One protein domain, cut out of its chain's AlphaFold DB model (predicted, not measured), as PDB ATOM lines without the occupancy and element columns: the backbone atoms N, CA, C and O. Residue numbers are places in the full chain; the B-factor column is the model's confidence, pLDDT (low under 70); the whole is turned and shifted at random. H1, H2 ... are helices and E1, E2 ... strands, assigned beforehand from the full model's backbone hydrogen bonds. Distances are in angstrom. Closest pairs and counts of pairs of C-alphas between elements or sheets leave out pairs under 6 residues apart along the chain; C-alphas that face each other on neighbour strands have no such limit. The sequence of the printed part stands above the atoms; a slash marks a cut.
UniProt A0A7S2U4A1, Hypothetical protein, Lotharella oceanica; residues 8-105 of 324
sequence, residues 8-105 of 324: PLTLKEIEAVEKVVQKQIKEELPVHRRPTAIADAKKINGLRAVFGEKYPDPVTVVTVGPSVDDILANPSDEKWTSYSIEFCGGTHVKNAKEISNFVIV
ATOM      1  N   PRO A   8      51.148 -25.749 -22.174       93.56
ATOM      2  CA  PRO A   8      51.699 -24.690 -23.006       93.56
ATOM      3  C   PRO A   8      52.465 -25.246 -24.194       93.56
ATOM      4  O   PRO A   8      53.199 -26.226 -24.038       93.56
ATOM      5  N   LEU A   9      52.319 -24.592 -25.343       94.19
ATOM      6  CA  LEU A   9      53.126 -24.914 -26.510       94.19
ATOM      7  C   LEU A   9      54.593 -24.580 -26.231       94.19
ATOM      8  O   LEU A   9      54.940 -23.528 -25.684       94.19
ATOM      9  N   THR A  10      55.472 -25.495 -26.612       94.19
ATOM     10  CA  THR A  10      56.909 -25.258 -26.632       94.19
ATOM     11  C   THR A  10      57.258 -24.255 -27.727       94.19
ATOM     12  O   THR A  10      56.540 -24.096 -28.712       94.19
ATOM     13  N   LEU A  11      58.416 -23.602 -27.596       93.06
ATOM     14  CA  LEU A  11      58.896 -22.669 -28.618       93.06
ATOM     15  C   LEU A  11      59.004 -23.332 -30.003       93.06
ATOM     16  O   LEU A  11      58.638 -22.726 -31.002       93.06
ATOM     17  N   LYS A  12      59.430 -24.600 -30.048       94.81
ATOM     18  CA  LYS A  12      59.524 -25.378 -31.290       94.81
ATOM     19  C   LYS A  12      58.156 -25.635 -31.922       94.81
ATOM     20  O   LYS A  12      58.049 -25.609 -33.141       94.81
ATOM     21  N   GLU A  13      57.128 -25.888 -31.114       95.56
ATOM     22  CA  GLU A  13      55.760 -26.076 -31.609       95.56
ATOM     23  C   GLU A  13      55.175 -24.761 -32.134       95.56
ATOM     24  O   GLU A  13      54.573 -24.766 -33.200       95.56
ATOM     25  N   ILE A  14      55.416 -23.634 -31.452       96.06
ATOM     26  CA  ILE A  14      55.034 -22.300 -31.945       96.06
ATOM     27  C   ILE A  14      55.670 -22.029 -33.312       96.06
ATOM     28  O   ILE A  14      54.963 -21.730 -34.271       96.06
ATOM     29  N   GLU A  15      56.988 -22.214 -33.426       95.38
ATOM     30  CA  GLU A  15      57.716 -22.025 -34.685       95.38
ATOM     31  C   GLU A  15      57.248 -23.000 -35.778       95.38
ATOM     32  O   GLU A  15      57.243 -22.653 -36.957       95.38
ATOM     33  N   ALA A  16      56.856 -24.226 -35.419       96.25
ATOM     34  CA  ALA A  16      56.310 -25.190 -36.370       96.25
ATOM     35  C   ALA A  16      54.942 -24.746 -36.906       96.25
ATOM     36  O   ALA A  16      54.715 -24.831 -38.111       96.25
ATOM     37  N   VAL A  17      54.060 -24.229 -36.043       95.75
ATOM     38  CA  VAL A  17      52.762 -23.673 -36.459       95.75
ATOM     39  C   VAL A  17      52.966 -22.492 -37.404       95.75
ATOM     40  O   VAL A  17      52.385 -22.475 -38.488       95.75
ATOM     41  N   GLU A  18      53.830 -21.540 -37.039       97.19
ATOM     42  CA  GLU A  18      54.155 -20.392 -37.896       97.19
ATOM     43  C   GLU A  18      54.693 -20.850 -39.259       97.19
ATOM     44  O   GLU A  18      54.216 -20.387 -40.293       97.19
ATOM     45  N   LYS A  19      55.612 -21.826 -39.283       96.75
ATOM     46  CA  LYS A  19      56.171 -22.388 -40.524       96.75
ATOM     47  C   LYS A  19      55.124 -23.037 -41.421       96.75
ATOM     48  O   LYS A  19      55.227 -22.901 -42.636       96.75
ATOM     49  N   VAL A  20      54.145 -23.749 -40.860       95.06
ATOM     50  CA  VAL A  20      53.067 -24.360 -41.655       95.06
ATOM     51  C   VAL A  20      52.257 -23.278 -42.363       95.06
ATOM     52  O   VAL A  20      52.056 -23.365 -43.573       95.06
ATOM     53  N   VAL A  21      51.853 -22.228 -41.644       95.56
ATOM     54  CA  VAL A  21      51.072 -21.131 -42.235       95.56
ATOM     55  C   VAL A  21      51.910 -20.354 -43.251       95.56
ATOM     56  O   VAL A  21      51.471 -20.135 -44.376       95.56
ATOM     57  N   GLN A  22      53.151 -20.003 -42.912       96.25
ATOM     58  CA  GLN A  22      54.059 -19.302 -43.825       96.25
ATOM     59  C   GLN A  22      54.367 -20.111 -45.089       96.25
ATOM     60  O   GLN A  22      54.492 -19.533 -46.168       96.25
ATOM     61  N   LYS A  23      54.444 -21.443 -44.991       96.12
ATOM     62  CA  LYS A  23      54.573 -22.316 -46.161       96.12
ATOM     63  C   LYS A  23      53.369 -22.161 -47.094       96.12
ATOM     64  O   LYS A  23      53.574 -21.946 -48.280       96.12
ATOM     65  N   GLN A  24      52.146 -22.195 -46.566       95.06
ATOM     66  CA  GLN A  24      50.923 -22.030 -47.366       95.06
ATOM     67  C   GLN A  24      50.819 -20.637 -48.007       95.06
ATOM     68  O   GLN A  24      50.385 -20.512 -49.151       95.06
ATOM     69  N   ILE A  25      51.256 -19.591 -47.296       96.56
ATOM     70  CA  ILE A  25      51.369 -18.229 -47.843       96.56
ATOM     71  C   ILE A  25      52.351 -18.216 -49.022       96.56
ATOM     72  O   ILE A  25      52.031 -17.682 -50.082       96.56
ATOM     73  N   LYS A  26      53.530 -18.829 -48.855       97.25
ATOM     74  CA  LYS A  26      54.580 -18.901 -49.882       97.25
ATOM     75  C   LYS A  26      54.172 -19.733 -51.100       97.25
ATOM     76  O   LYS A  26      54.586 -19.422 -52.209       97.25
ATOM     77  N   GLU A  27      53.393 -20.788 -50.890       96.88
ATOM     78  CA  GLU A  27      52.808 -21.605 -51.958       96.88
ATOM     79  C   GLU A  27      51.672 -20.882 -52.695       96.88
ATOM     80  O   GLU A  27      51.172 -21.403 -53.687       96.88
ATOM     81  N   GLU A  28      51.286 -19.685 -52.237       97.62
ATOM     82  CA  GLU A  28      50.233 -18.870 -52.834       97.62
ATOM     83  C   GLU A  28      48.928 -19.656 -53.000       97.62
ATOM     84  O   GLU A  28      48.276 -19.604 -54.046       97.62
ATOM     85  N   LEU A  29      48.550 -20.428 -51.975       97.19
ATOM     86  CA  LEU A  29      47.375 -21.287 -52.069       97.19
ATOM     87  C   LEU A  29      46.103 -20.451 -52.313       97.19
ATOM     88  O   LEU A  29      45.856 -19.478 -51.588       97.19
ATOM     89  N   PRO A  30      45.276 -20.797 -53.316       98.06
ATOM     90  CA  PRO A  30      44.020 -20.101 -53.559       98.06
ATOM     91  C   PRO A  30      43.025 -20.371 -52.427       98.06
ATOM     92  O   PRO A  30      43.022 -21.436 -51.811       98.06
ATOM     93  N   VAL A  31      42.164 -19.394 -52.149       98.19
ATOM     94  CA  VAL A  31      41.080 -19.533 -51.176       98.19
ATOM     95  C   VAL A  31      39.773 -19.670 -51.937       98.19
ATOM     96  O   VAL A  31      39.340 -18.747 -52.631       98.19
ATOM     97  N   HIS A  32      39.133 -20.827 -51.808       97.88
ATOM     98  CA  HIS A  32      37.849 -21.095 -52.441       97.88
ATOM     99  C   HIS A  32      36.731 -21.034 -51.410       97.88
ATOM    100  O   HIS A  32      36.891 -21.454 -50.265       97.88
ATOM    101  N   ARG A  33      35.570 -20.539 -51.841       96.62
ATOM    102  CA  ARG A  33      34.341 -20.575 -51.053       96.62
ATOM    103  C   ARG A  33      33.170 -20.979 -51.929       96.62
ATOM    104  O   ARG A  33      33.072 -20.514 -53.067       96.62
ATOM    105  N   ARG A  34      32.269 -21.801 -51.401       95.69
ATOM    106  CA  ARG A  34      31.083 -22.243 -52.139       95.69
ATOM    107  C   ARG A  34      29.925 -22.577 -51.191       95.69
ATOM    108  O   ARG A  34      30.162 -23.230 -50.174       95.69
ATOM    109  N   PRO A  35      28.685 -22.167 -51.519       97.12
ATOM    110  CA  PRO A  35      27.489 -22.724 -50.901       97.12
ATOM    111  C   PRO A  35      27.359 -24.219 -51.224       97.12
ATOM    112  O   PRO A  35      27.312 -24.604 -52.393       97.12
ATOM    113  N   THR A  36      27.284 -25.054 -50.195       97.00
ATOM    114  CA  THR A  36      27.225 -26.514 -50.296       97.00
ATOM    115  C   THR A  36      26.106 -27.030 -49.402       97.00
ATOM    116  O   THR A  36      25.920 -26.529 -48.291       97.00
ATOM    117  N   ALA A  37      25.368 -28.040 -49.871       97.38
ATOM    118  CA  ALA A  37      24.368 -28.717 -49.054       97.38
ATOM    119  C   ALA A  37      25.014 -29.235 -47.761       97.38
ATOM    120  O   ALA A  37      26.053 -29.904 -47.796       97.38
ATOM    121  N   ILE A  38      24.413 -28.938 -46.609       95.25
ATOM    122  CA  ILE A  38      25.015 -29.255 -45.307       95.25
ATOM    123  C   ILE A  38      25.277 -30.759 -45.136       95.25
ATOM    124  O   ILE A  38      26.247 -31.156 -44.488       95.25
ATOM    125  N   ALA A  39      24.430 -31.596 -45.743       95.69
ATOM    126  CA  ALA A  39      24.556 -33.047 -45.716       95.69
ATOM    127  C   ALA A  39      25.825 -33.543 -46.429       95.69
ATOM    128  O   ALA A  39      26.451 -34.489 -45.954       95.69
ATOM    129  N   ASP A  40      26.226 -32.902 -47.527       96.44
ATOM    130  CA  ASP A  40      27.437 -33.268 -48.266       96.44
ATOM    131  C   ASP A  40      28.683 -32.670 -47.626       96.44
ATOM    132  O   ASP A  40      29.687 -33.359 -47.457       96.44
ATOM    133  N   ALA A  41      28.598 -31.421 -47.170       95.69
ATOM    134  CA  ALA A  41      29.720 -30.748 -46.535       95.69
ATOM    135  C   ALA A  41      30.167 -31.452 -45.237       95.69
ATOM    136  O   ALA A  41      31.358 -31.561 -44.963       95.69
ATOM    137  N   LYS A  42      29.225 -32.013 -44.464       94.62
ATOM    138  CA  LYS A  42      29.523 -32.804 -43.254       94.62
ATOM    139  C   LYS A  42      30.268 -34.118 -43.519       94.62
ATOM    140  O   LYS A  42      30.768 -34.708 -42.566       94.62
ATOM    141  N   LYS A  43      30.342 -34.585 -44.771       96.38
ATOM    142  CA  LYS A  43      31.109 -35.785 -45.149       96.38
ATOM    143  C   LYS A  43      32.598 -35.485 -45.345       96.38
ATOM    144  O   LYS A  43      33.381 -36.421 -45.452       96.38
ATOM    145  N   ILE A  44      32.980 -34.208 -45.427       97.06
ATOM    146  CA  ILE A  44      34.352 -33.794 -45.722       97.06
ATOM    147  C   ILE A  44      35.263 -34.113 -44.535       97.06
ATOM    148  O   ILE A  44      35.079 -33.596 -43.430       97.06
ATOM    149  N   ASN A  45      36.279 -34.934 -44.776       95.62
ATOM    150  CA  ASN A  45      37.275 -35.275 -43.775       95.62
ATOM    151  C   ASN A  45      38.123 -34.046 -43.397       95.62
ATOM    152  O   ASN A  45      38.558 -33.281 -44.255       95.62
ATOM    153  N   GLY A  46      38.354 -33.844 -42.099       91.44
ATOM    154  CA  GLY A  46      39.095 -32.691 -41.578       91.44
ATOM    155  C   GLY A  46      38.318 -31.369 -41.531       91.44
ATOM    156  O   GLY A  46      38.853 -30.392 -41.002       91.44
ATOM    157  N   LEU A  47      37.068 -31.326 -42.014       94.69
ATOM    158  CA  LEU A  47      36.242 -30.121 -41.974       94.69
ATOM    159  C   LEU A  47      36.004 -29.658 -40.532       94.69
ATOM    160  O   LEU A  47      35.552 -30.419 -39.673       94.69
ATOM    161  N   ARG A  48      36.283 -28.379 -40.274       92.00
ATOM    162  CA  ARG A  48      36.052 -27.741 -38.978       92.00
ATOM    163  C   ARG A  48      34.809 -26.861 -38.998       92.00
ATOM    164  O   ARG A  48      34.558 -26.105 -39.928       92.00
ATOM    165  N   ALA A  49      34.049 -26.931 -37.917       89.69
ATOM    166  CA  ALA A  49      32.926 -26.050 -37.646       89.69
ATOM    167  C   ALA A  49      32.972 -25.635 -36.173       89.69
ATOM    168  O   ALA A  49      33.488 -26.369 -35.326       89.69
ATOM    169  N   VAL A  50      32.436 -24.460 -35.859       82.50
ATOM    170  CA  VAL A  50      32.276 -23.998 -34.477       82.50
ATOM    171  C   VAL A  50      31.291 -24.911 -33.743       82.50
ATOM    172  O   VAL A  50      30.183 -25.163 -34.221       82.50
ATOM    173  N   PHE A  51      31.720 -25.427 -32.591       68.69
ATOM    174  CA  PHE A  51      30.934 -26.325 -31.750       68.69
ATOM    175  C   PHE A  51      29.715 -25.608 -31.156       68.69
ATOM    176  O   PHE A  51      29.841 -24.504 -30.638       68.69
ATOM    177  N   GLY A  52      28.547 -26.257 -31.189       74.38
ATOM    178  CA  GLY A  52      27.303 -25.728 -30.612       74.38
ATOM    179  C   GLY A  52      26.510 -24.785 -31.523       74.38
ATOM    180  O   GLY A  52      25.367 -24.465 -31.202       74.38
ATOM    181  N   GLU A  53      27.063 -24.399 -32.674       84.06
ATOM    182  CA  GLU A  53      26.391 -23.514 -33.627       84.06
ATOM    183  C   GLU A  53      25.403 -24.265 -34.530       84.06
ATOM    184  O   GLU A  53      25.645 -25.396 -34.969       84.06
ATOM    185  N   LYS A  54      24.281 -23.606 -34.847       88.25
ATOM    186  CA  LYS A  54      23.330 -24.075 -35.862       88.25
ATOM    187  C   LYS A  54      23.683 -23.450 -37.205       88.25
ATOM    188  O   LYS A  54      23.634 -22.234 -37.357       88.25
ATOM    189  N   TYR A  55      23.980 -24.293 -38.185       89.88
ATOM    190  CA  TYR A  55      24.314 -23.859 -39.537       89.88
ATOM    191  C   TYR A  55      23.095 -23.944 -40.470       89.88
ATOM    192  O   TYR A  55      22.339 -24.914 -40.369       89.88
ATOM    193  N   PRO A  56      22.896 -22.958 -41.369       91.50
ATOM    194  CA  PRO A  56      21.837 -22.994 -42.376       91.50
ATOM    195  C   PRO A  56      22.136 -24.031 -43.467       91.50
ATOM    196  O   PRO A  56      23.259 -24.513 -43.578       91.50
ATOM    197  N   ASP A  57      21.143 -24.352 -44.295       94.00
ATOM    198  CA  ASP A  57      21.333 -25.139 -45.516       94.00
ATOM    199  C   ASP A  57      20.909 -24.283 -46.727       94.00
ATOM    200  O   ASP A  57      19.746 -23.870 -46.777       94.00
ATOM    201  N   PRO A  58      21.819 -23.948 -47.664       94.81
ATOM    202  CA  PRO A  58      23.220 -24.381 -47.747       94.81
ATOM    203  C   PRO A  58      24.155 -23.705 -46.731       94.81
ATOM    204  O   PRO A  58      23.954 -22.556 -46.330       94.81
ATOM    205  N   VAL A  59      25.241 -24.402 -46.381       95.50
ATOM    206  CA  VAL A  59      26.391 -23.834 -45.656       95.50
ATOM    207  C   VAL A  59      27.410 -23.258 -46.626       95.50
ATOM    208  O   VAL A  59      27.524 -23.721 -47.754       95.50
ATOM    209  N   THR A  60      28.210 -22.285 -46.190       96.44
ATOM    210  CA  THR A  60      29.387 -21.857 -46.963       96.44
ATOM    211  C   THR A  60      30.609 -22.635 -46.499       96.44
ATOM    212  O   THR A  60      31.044 -22.481 -45.358       96.44
ATOM    213  N   VAL A  61      31.155 -23.470 -47.386       97.19
ATOM    214  CA  VAL A  61      32.438 -24.148 -47.178       97.19
ATOM    215  C   VAL A  61      33.544 -23.246 -47.699       97.19
ATOM    216  O   VAL A  61      33.480 -22.806 -48.849       97.19
ATOM    217  N   VAL A  62      34.547 -22.992 -46.863       97.56
ATOM    218  CA  VAL A  62      35.776 -22.282 -47.220       97.56
ATOM    219  C   VAL A  62      36.947 -23.252 -47.139       97.56
ATOM    220  O   VAL A  62      37.026 -24.060 -46.217       97.56
ATOM    221  N   THR A  63      37.843 -23.185 -48.117       97.38
ATOM    222  CA  THR A  63      39.041 -24.025 -48.211       97.38
ATOM    223  C   THR A  63      40.233 -23.196 -48.670       97.38
ATOM    224  O   THR A  63      40.092 -22.313 -49.520       97.38
ATOM    225  N   VAL A  64      41.408 -23.481 -48.108       97.00
ATOM    226  CA  VAL A  64      42.695 -22.915 -48.529       97.00
ATOM    227  C   VAL A  64      43.492 -24.003 -49.250       97.00
ATOM    228  O   VAL A  64      43.943 -24.957 -48.616       97.00
ATOM    229  N   GLY A  65      43.672 -23.863 -50.565       96.44
ATOM    230  CA  GLY A  65      44.341 -24.834 -51.434       96.44
ATOM    231  C   GLY A  65      43.373 -25.502 -52.418       96.44
ATOM    232  O   GLY A  65      43.075 -24.905 -53.447       96.44
ATOM    233  N   PRO A  66      42.909 -26.738 -52.168       96.50
ATOM    234  CA  PRO A  66      42.046 -27.473 -53.092       96.50
ATOM    235  C   PRO A  66      40.695 -26.781 -53.280       96.50
ATOM    236  O   PRO A  66      40.181 -26.145 -52.355       96.50
ATOM    237  N   SER A  67      40.094 -26.942 -54.461       97.12
ATOM    238  CA  SER A  67      38.758 -26.411 -54.723       97.12
ATOM    239  C   SER A  67      37.687 -27.201 -53.962       97.12
ATOM    240  O   SER A  67      37.866 -28.375 -53.633       97.12
ATOM    241  N   VAL A  68      36.540 -26.568 -53.693       96.69
ATOM    242  CA  VAL A  68      35.413 -27.259 -53.041       96.69
ATOM    243  C   VAL A  68      34.894 -28.409 -53.914       96.69
ATOM    244  O   VAL A  68      34.486 -29.433 -53.378       96.69
ATOM    245  N   ASP A  69      34.954 -28.278 -55.241       96.69
ATOM    246  CA  ASP A  69      34.532 -29.330 -56.169       96.69
ATOM    247  C   ASP A  69      35.446 -30.562 -56.109       96.69
ATOM    248  O   ASP A  69      34.945 -31.684 -56.024       96.69
ATOM    249  N   ASP A  70      36.768 -30.368 -56.047       96.31
ATOM    250  CA  ASP A  70      37.727 -31.475 -55.903       96.31
ATOM    251  C   ASP A  70      37.521 -32.236 -54.590       96.31
ATOM    252  O   ASP A  70      37.621 -33.464 -54.543       96.31
ATOM    253  N   ILE A  71      37.207 -31.504 -53.516       97.44
ATOM    254  CA  ILE A  71      36.912 -32.093 -52.210       97.44
ATOM    255  C   ILE A  71      35.614 -32.902 -52.280       97.44
ATOM    256  O   ILE A  71      35.580 -34.047 -51.834       97.44
ATOM    257  N   LEU A  72      34.545 -32.339 -52.852       96.69
ATOM    258  CA  LEU A  72      33.238 -33.000 -52.929       96.69
ATOM    259  C   LEU A  72      33.221 -34.216 -53.863       96.69
ATOM    260  O   LEU A  72      32.379 -35.094 -53.678       96.69
ATOM    261  N   ALA A  73      34.152 -34.309 -54.816       97.38
ATOM    262  CA  ALA A  73      34.312 -35.494 -55.654       97.38
ATOM    263  C   ALA A  73      34.753 -36.737 -54.852       97.38
ATOM    264  O   ALA A  73      34.389 -37.856 -55.209       97.38
ATOM    265  N   ASN A  74      35.511 -36.557 -53.763       97.00
ATOM    266  CA  ASN A  74      35.885 -37.635 -52.843       97.00
ATOM    267  C   ASN A  74      36.048 -37.107 -51.402       97.00
ATOM    268  O   ASN A  74      37.177 -36.959 -50.924       97.00
ATOM    269  N   PRO A  75      34.950 -36.806 -50.685       96.50
ATOM    270  CA  PRO A  75      34.997 -36.033 -49.440       96.50
ATOM    271  C   PRO A  75      35.667 -36.777 -48.278       96.50
ATOM    272  O   PRO A  75      36.154 -36.138 -47.349       96.50
ATOM    273  N   SER A  76      35.747 -38.106 -48.340       96.62
ATOM    274  CA  SER A  76      36.326 -38.937 -47.280       96.62
ATOM    275  C   SER A  76      37.845 -39.137 -47.398       96.62
ATOM    276  O   SER A  76      38.422 -39.812 -46.548       96.62
ATOM    277  N   ASP A  77      38.501 -38.586 -48.427       97.38
ATOM    278  CA  ASP A  77      39.951 -38.726 -48.631       97.38
ATOM    279  C   ASP A  77      40.743 -38.159 -47.434       97.38
ATOM    280  O   ASP A  77      40.517 -37.033 -46.984       97.38
ATOM    281  N   GLU A  78      41.691 -38.935 -46.902       96.31
ATOM    282  CA  GLU A  78      42.501 -38.540 -45.743       96.31
ATOM    283  C   GLU A  78      43.376 -37.316 -46.010       96.31
ATOM    284  O   GLU A  78      43.669 -36.556 -45.080       96.31
ATOM    285  N   LYS A  79      43.747 -37.060 -47.272       95.75
ATOM    286  CA  LYS A  79      44.597 -35.913 -47.618       95.75
ATOM    287  C   LYS A  79      43.959 -34.569 -47.254       95.75
ATOM    288  O   LYS A  79      44.681 -33.601 -47.014       95.75
ATOM    289  N   TRP A  80      42.627 -34.500 -47.168       95.62
ATOM    290  CA  TRP A  80      41.898 -33.278 -46.816       95.62
ATOM    291  C   TRP A  80      42.190 -32.789 -45.395       95.62
ATOM    292  O   TRP A  80      42.165 -31.586 -45.153       95.62
ATOM    293  N   THR A  81      42.602 -33.680 -44.487       93.00
ATOM    294  CA  THR A  81      43.013 -33.322 -43.117       93.00
ATOM    295  C   THR A  81      44.251 -32.418 -43.056       93.00
ATOM    296  O   THR A  81      44.494 -31.779 -42.032       93.00
ATOM    297  N   SER A  82      45.024 -32.337 -44.145       91.19
ATOM    298  CA  SER A  82      46.192 -31.455 -44.263       91.19
ATOM    299  C   SER A  82      45.849 -30.030 -44.720       91.19
ATOM    300  O   SER A  82      46.737 -29.177 -44.745       91.19
ATOM    301  N   TYR A  83      44.589 -29.755 -45.072       92.81
ATOM    302  CA  TYR A  83      44.131 -28.447 -45.539       92.81
ATOM    303  C   TYR A  83      43.206 -27.779 -44.521       92.81
ATOM    304  O   TYR A  83      42.534 -28.430 -43.720       92.81
ATOM    305  N   SER A  84      43.165 -26.447 -44.547       94.38
ATOM    306  CA  SER A  84      42.199 -25.683 -43.759       94.38
ATOM    307  C   SER A  84      40.875 -25.668 -44.510       94.38
ATOM    308  O   SER A  84      40.752 -24.982 -45.522       94.38
ATOM    309  N   ILE A  85      39.913 -26.454 -44.024       96.38
ATOM    310  CA  ILE A  85      38.561 -26.550 -44.574       96.38
ATOM    311  C   ILE A  85      37.570 -26.275 -43.444       96.38
ATOM    312  O   ILE A  85      37.600 -26.950 -42.411       96.38
ATOM    313  N   GLU A  86      36.698 -25.287 -43.618       95.75
ATOM    314  CA  GLU A  86      35.799 -24.837 -42.557       95.75
ATOM    315  C   GLU A  86      34.423 -24.377 -43.044       95.75
ATOM    316  O   GLU A  86      34.242 -23.981 -44.197       95.75
ATOM    317  N   PHE A  87      33.446 -24.392 -42.134       96.06
ATOM    318  CA  PHE A  87      32.226 -23.603 -42.297       96.06
ATOM    319  C   PHE A  87      32.492 -22.160 -41.874       96.06
ATOM    320  O   PHE A  87      32.677 -21.886 -40.689       96.06
ATOM    321  N   CYS A  88      32.468 -21.231 -42.830       93.69
ATOM    322  CA  CYS A  88      32.637 -19.810 -42.547       93.69
ATOM    323  C   CYS A  88      31.820 -18.946 -43.514       93.69
ATOM    324  O   CYS A  88      31.932 -19.065 -44.732       93.69
ATOM    325  N   GLY A  89      30.993 -18.055 -42.958       90.38
ATOM    326  CA  GLY A  89      30.234 -17.050 -43.714       90.38
ATOM    327  C   GLY A  89      30.928 -15.685 -43.806       90.38
ATOM    328  O   GLY A  89      30.317 -14.719 -44.256       90.38
ATOM    329  N   GLY A  90      32.170 -15.579 -43.325       91.44
ATOM    330  CA  GLY A  90      32.918 -14.328 -43.249       91.44
ATOM    331  C   GLY A  90      33.493 -13.854 -44.586       91.44
ATOM    332  O   GLY A  90      33.345 -14.470 -45.644       91.44
ATOM    333  N   THR A  91      34.185 -12.717 -44.536       94.56
ATOM    334  CA  THR A  91      34.992 -12.221 -45.655       94.56
ATOM    335  C   THR A  91      36.344 -12.920 -45.685       94.56
ATOM    336  O   THR A  91      36.972 -13.078 -44.640       94.56
ATOM    337  N   HIS A  92      36.828 -13.260 -46.878       96.00
ATOM    338  CA  HIS A  92      38.125 -13.904 -47.074       96.00
ATOM    339  C   HIS A  92      38.907 -13.220 -48.198       96.00
ATOM    340  O   HIS A  92      38.318 -12.651 -49.120       96.00
ATOM    341  N   VAL A  93      40.234 -13.309 -48.113       96.69
ATOM    342  CA  VAL A  93      41.143 -13.045 -49.237       96.69
ATOM    343  C   VAL A  93      40.906 -14.062 -50.355       96.69
ATOM    344  O   VAL A  93      40.314 -15.115 -50.114       96.69
ATOM    345  N   LYS A  94      41.359 -13.774 -51.578       97.50
ATOM    346  CA  LYS A  94      41.265 -14.727 -52.699       97.50
ATOM    347  C   LYS A  94      42.449 -15.691 -52.724       97.50
ATOM    348  O   LYS A  94      42.351 -16.769 -53.306       97.50
ATOM    349  N   ASN A  95      43.565 -15.307 -52.116       98.12
ATOM    350  CA  ASN A  95      44.789 -16.089 -52.079       98.12
ATOM    351  C   ASN A  95      45.531 -15.910 -50.748       98.12
ATOM    352  O   ASN A  95      45.596 -14.804 -50.211       98.12
ATOM    353  N   ALA A  96      46.145 -16.981 -50.239       97.06
ATOM    354  CA  ALA A  96      46.920 -16.964 -49.000       97.06
ATOM    355  C   ALA A  96      48.083 -15.956 -49.029       97.06
ATOM    356  O   ALA A  96      48.435 -15.399 -47.994       97.06
ATOM    357  N   LYS A  97      48.653 -15.633 -50.195       97.56
ATOM    358  CA  LYS A  97      49.717 -14.620 -50.288       97.56
ATOM    359  C   LYS A  97      49.275 -13.219 -49.874       97.56
ATOM    360  O   LYS A  97      50.102 -12.414 -49.462       97.56
ATOM    361  N   GLU A  98      47.975 -12.921 -49.945       97.75
ATOM    362  CA  GLU A  98      47.430 -11.608 -49.581       97.75
ATOM    363  C   GLU A  98      47.545 -11.308 -48.082       97.75
ATOM    364  O   GLU A  98      47.478 -10.143 -47.701       97.75
ATOM    365  N   ILE A  99      47.729 -12.324 -47.226       96.62
ATOM    366  CA  ILE A  99      47.998 -12.096 -45.798       96.62
ATOM    367  C   ILE A  99      49.484 -11.835 -45.503       96.62
ATOM    368  O   ILE A  99      49.801 -11.448 -44.380       96.62
ATOM    369  N   SER A 100      50.363 -11.972 -46.510       96.44
ATOM    370  CA  SER A 100      51.800 -11.642 -46.540       96.44
ATOM    371  C   SER A 100      52.688 -12.385 -45.536       96.44
ATOM    372  O   SER A 100      53.647 -13.046 -45.920       96.44
ATOM    373  N   ASN A 101      52.394 -12.275 -44.248       96.62
ATOM    374  CA  ASN A 101      53.154 -12.866 -43.159       96.62
ATOM    375  C   ASN A 101      52.189 -13.346 -42.067       96.62
ATOM    376  O   ASN A 101      51.042 -12.907 -42.003       96.62
ATOM    377  N   PHE A 102      52.651 -14.250 -41.211       98.06
ATOM    378  CA  PHE A 102      51.909 -14.768 -40.071       98.06
ATOM    379  C   PHE A 102      52.867 -15.013 -38.911       98.06
ATOM    380  O   PHE A 102      53.853 -15.740 -39.064       98.06
ATOM    381  N   VAL A 103      52.555 -14.431 -37.753       98.12
ATOM    382  CA  VAL A 103      53.309 -14.623 -36.507       98.12
ATOM    383  C   VAL A 103      52.369 -14.742 -35.320       98.12
ATOM    384  O   VAL A 103      51.351 -14.057 -35.249       98.12
ATOM    385  N   ILE A 104      52.730 -15.582 -34.357       98.50
ATOM    386  CA  ILE A 104      52.046 -15.703 -33.074       98.50
ATOM    387  C   ILE A 104      52.664 -14.684 -32.116       98.50
ATOM    388  O   ILE A 104      53.876 -14.666 -31.907       98.50
ATOM    389  N   VAL A 105      51.831 -13.844 -31.504       98.00
ATOM    390  CA  VAL A 105      52.250 -12.807 -30.543       98.00
ATOM    391  C   VAL A 105      51.925 -13.180 -29.101       98.00
ATOM    392  O   VAL A 105      52.673 -12.834 -28.184       98.00
TER     393      VAL A 105
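This is residues 8 to 105 of the 324 residues of the protein "Hypothetical protein" of Lotharella oceanica (UniProt A0A7S2U4A1). A small body built on a three-stranded sheet, E1 E2 E3, has H2 and H3 over one face, and an arm of the long helix H1 with E4 beside it lies past one end of the sheet. H5 packs on the foot of H1, residues 24 to 26, where arm and body join. The printed part has 98 residues, with elements in the order H1 E1 H2 E2 H3 H4 E3 H5 E4, class mixed, helices and strands. The sheet's order is E1 - E2 - E3, all antiparallel. The whole is compact, radius of gyration of the C-alphas 14.4 A, with spans of 40 by 29 by 26 A.

H1, residues 11 to 26, begins at C-alpha 11 (58.896, -22.669, -28.618) and is 22.0 A long. E1 is residues 31 to 36, 15.5 A; H2, 38 to 41; E2, 59 to 64, 16.6 A; H3, 68 to 73; H4, 78 to 82; E3, 84 to 87; H5, 96 to 99. E4, residues 102 to 105, ends at C-alpha 105 (52.250, -12.807, -30.543).

In the sheet, N 34 and O 61 of E1 and E2 are 3.0 A apart, and N 62 and O 86 of E2 and E3 2.9 A, both within hydrogen-bond range. H2 and H3 are on the same face, over E2, at heights over the sheet of 8.7 A and 9.5 A; H3 stands up from it at 50 degrees. H4 is not on the sheet; its Trp 80 is close but not clearly touching H3, C-alphas of Ile 71 and Trp 80 7.4 A apart. H1 touches H5, closest C-alphas Ile 25 and Lys 97, 4.7 A. The closest C-alphas of H1 and E4 are Glu 18 and Val 103, 6.0 A; E4 pairs with no named strand. Every O i to N i+4 pair is within hydrogen-bond range in H1 and H3; H4 has 0 of 1, but 2 of 2 O i to N i+3 pairs, and H2 and H5 are too short for an i+4 pair.

The C-alphas of Leu 11 and Asp 57, the two farthest apart, are 41.3 A apart. The printed part has no cut. The link H2 to E2, residues 42 to 58, is long. Residues 8 to 13, of which 11 to 13 belong to H1, stand free. Mean pLDDT of the printed part is 95.0; residue 51 is under 70.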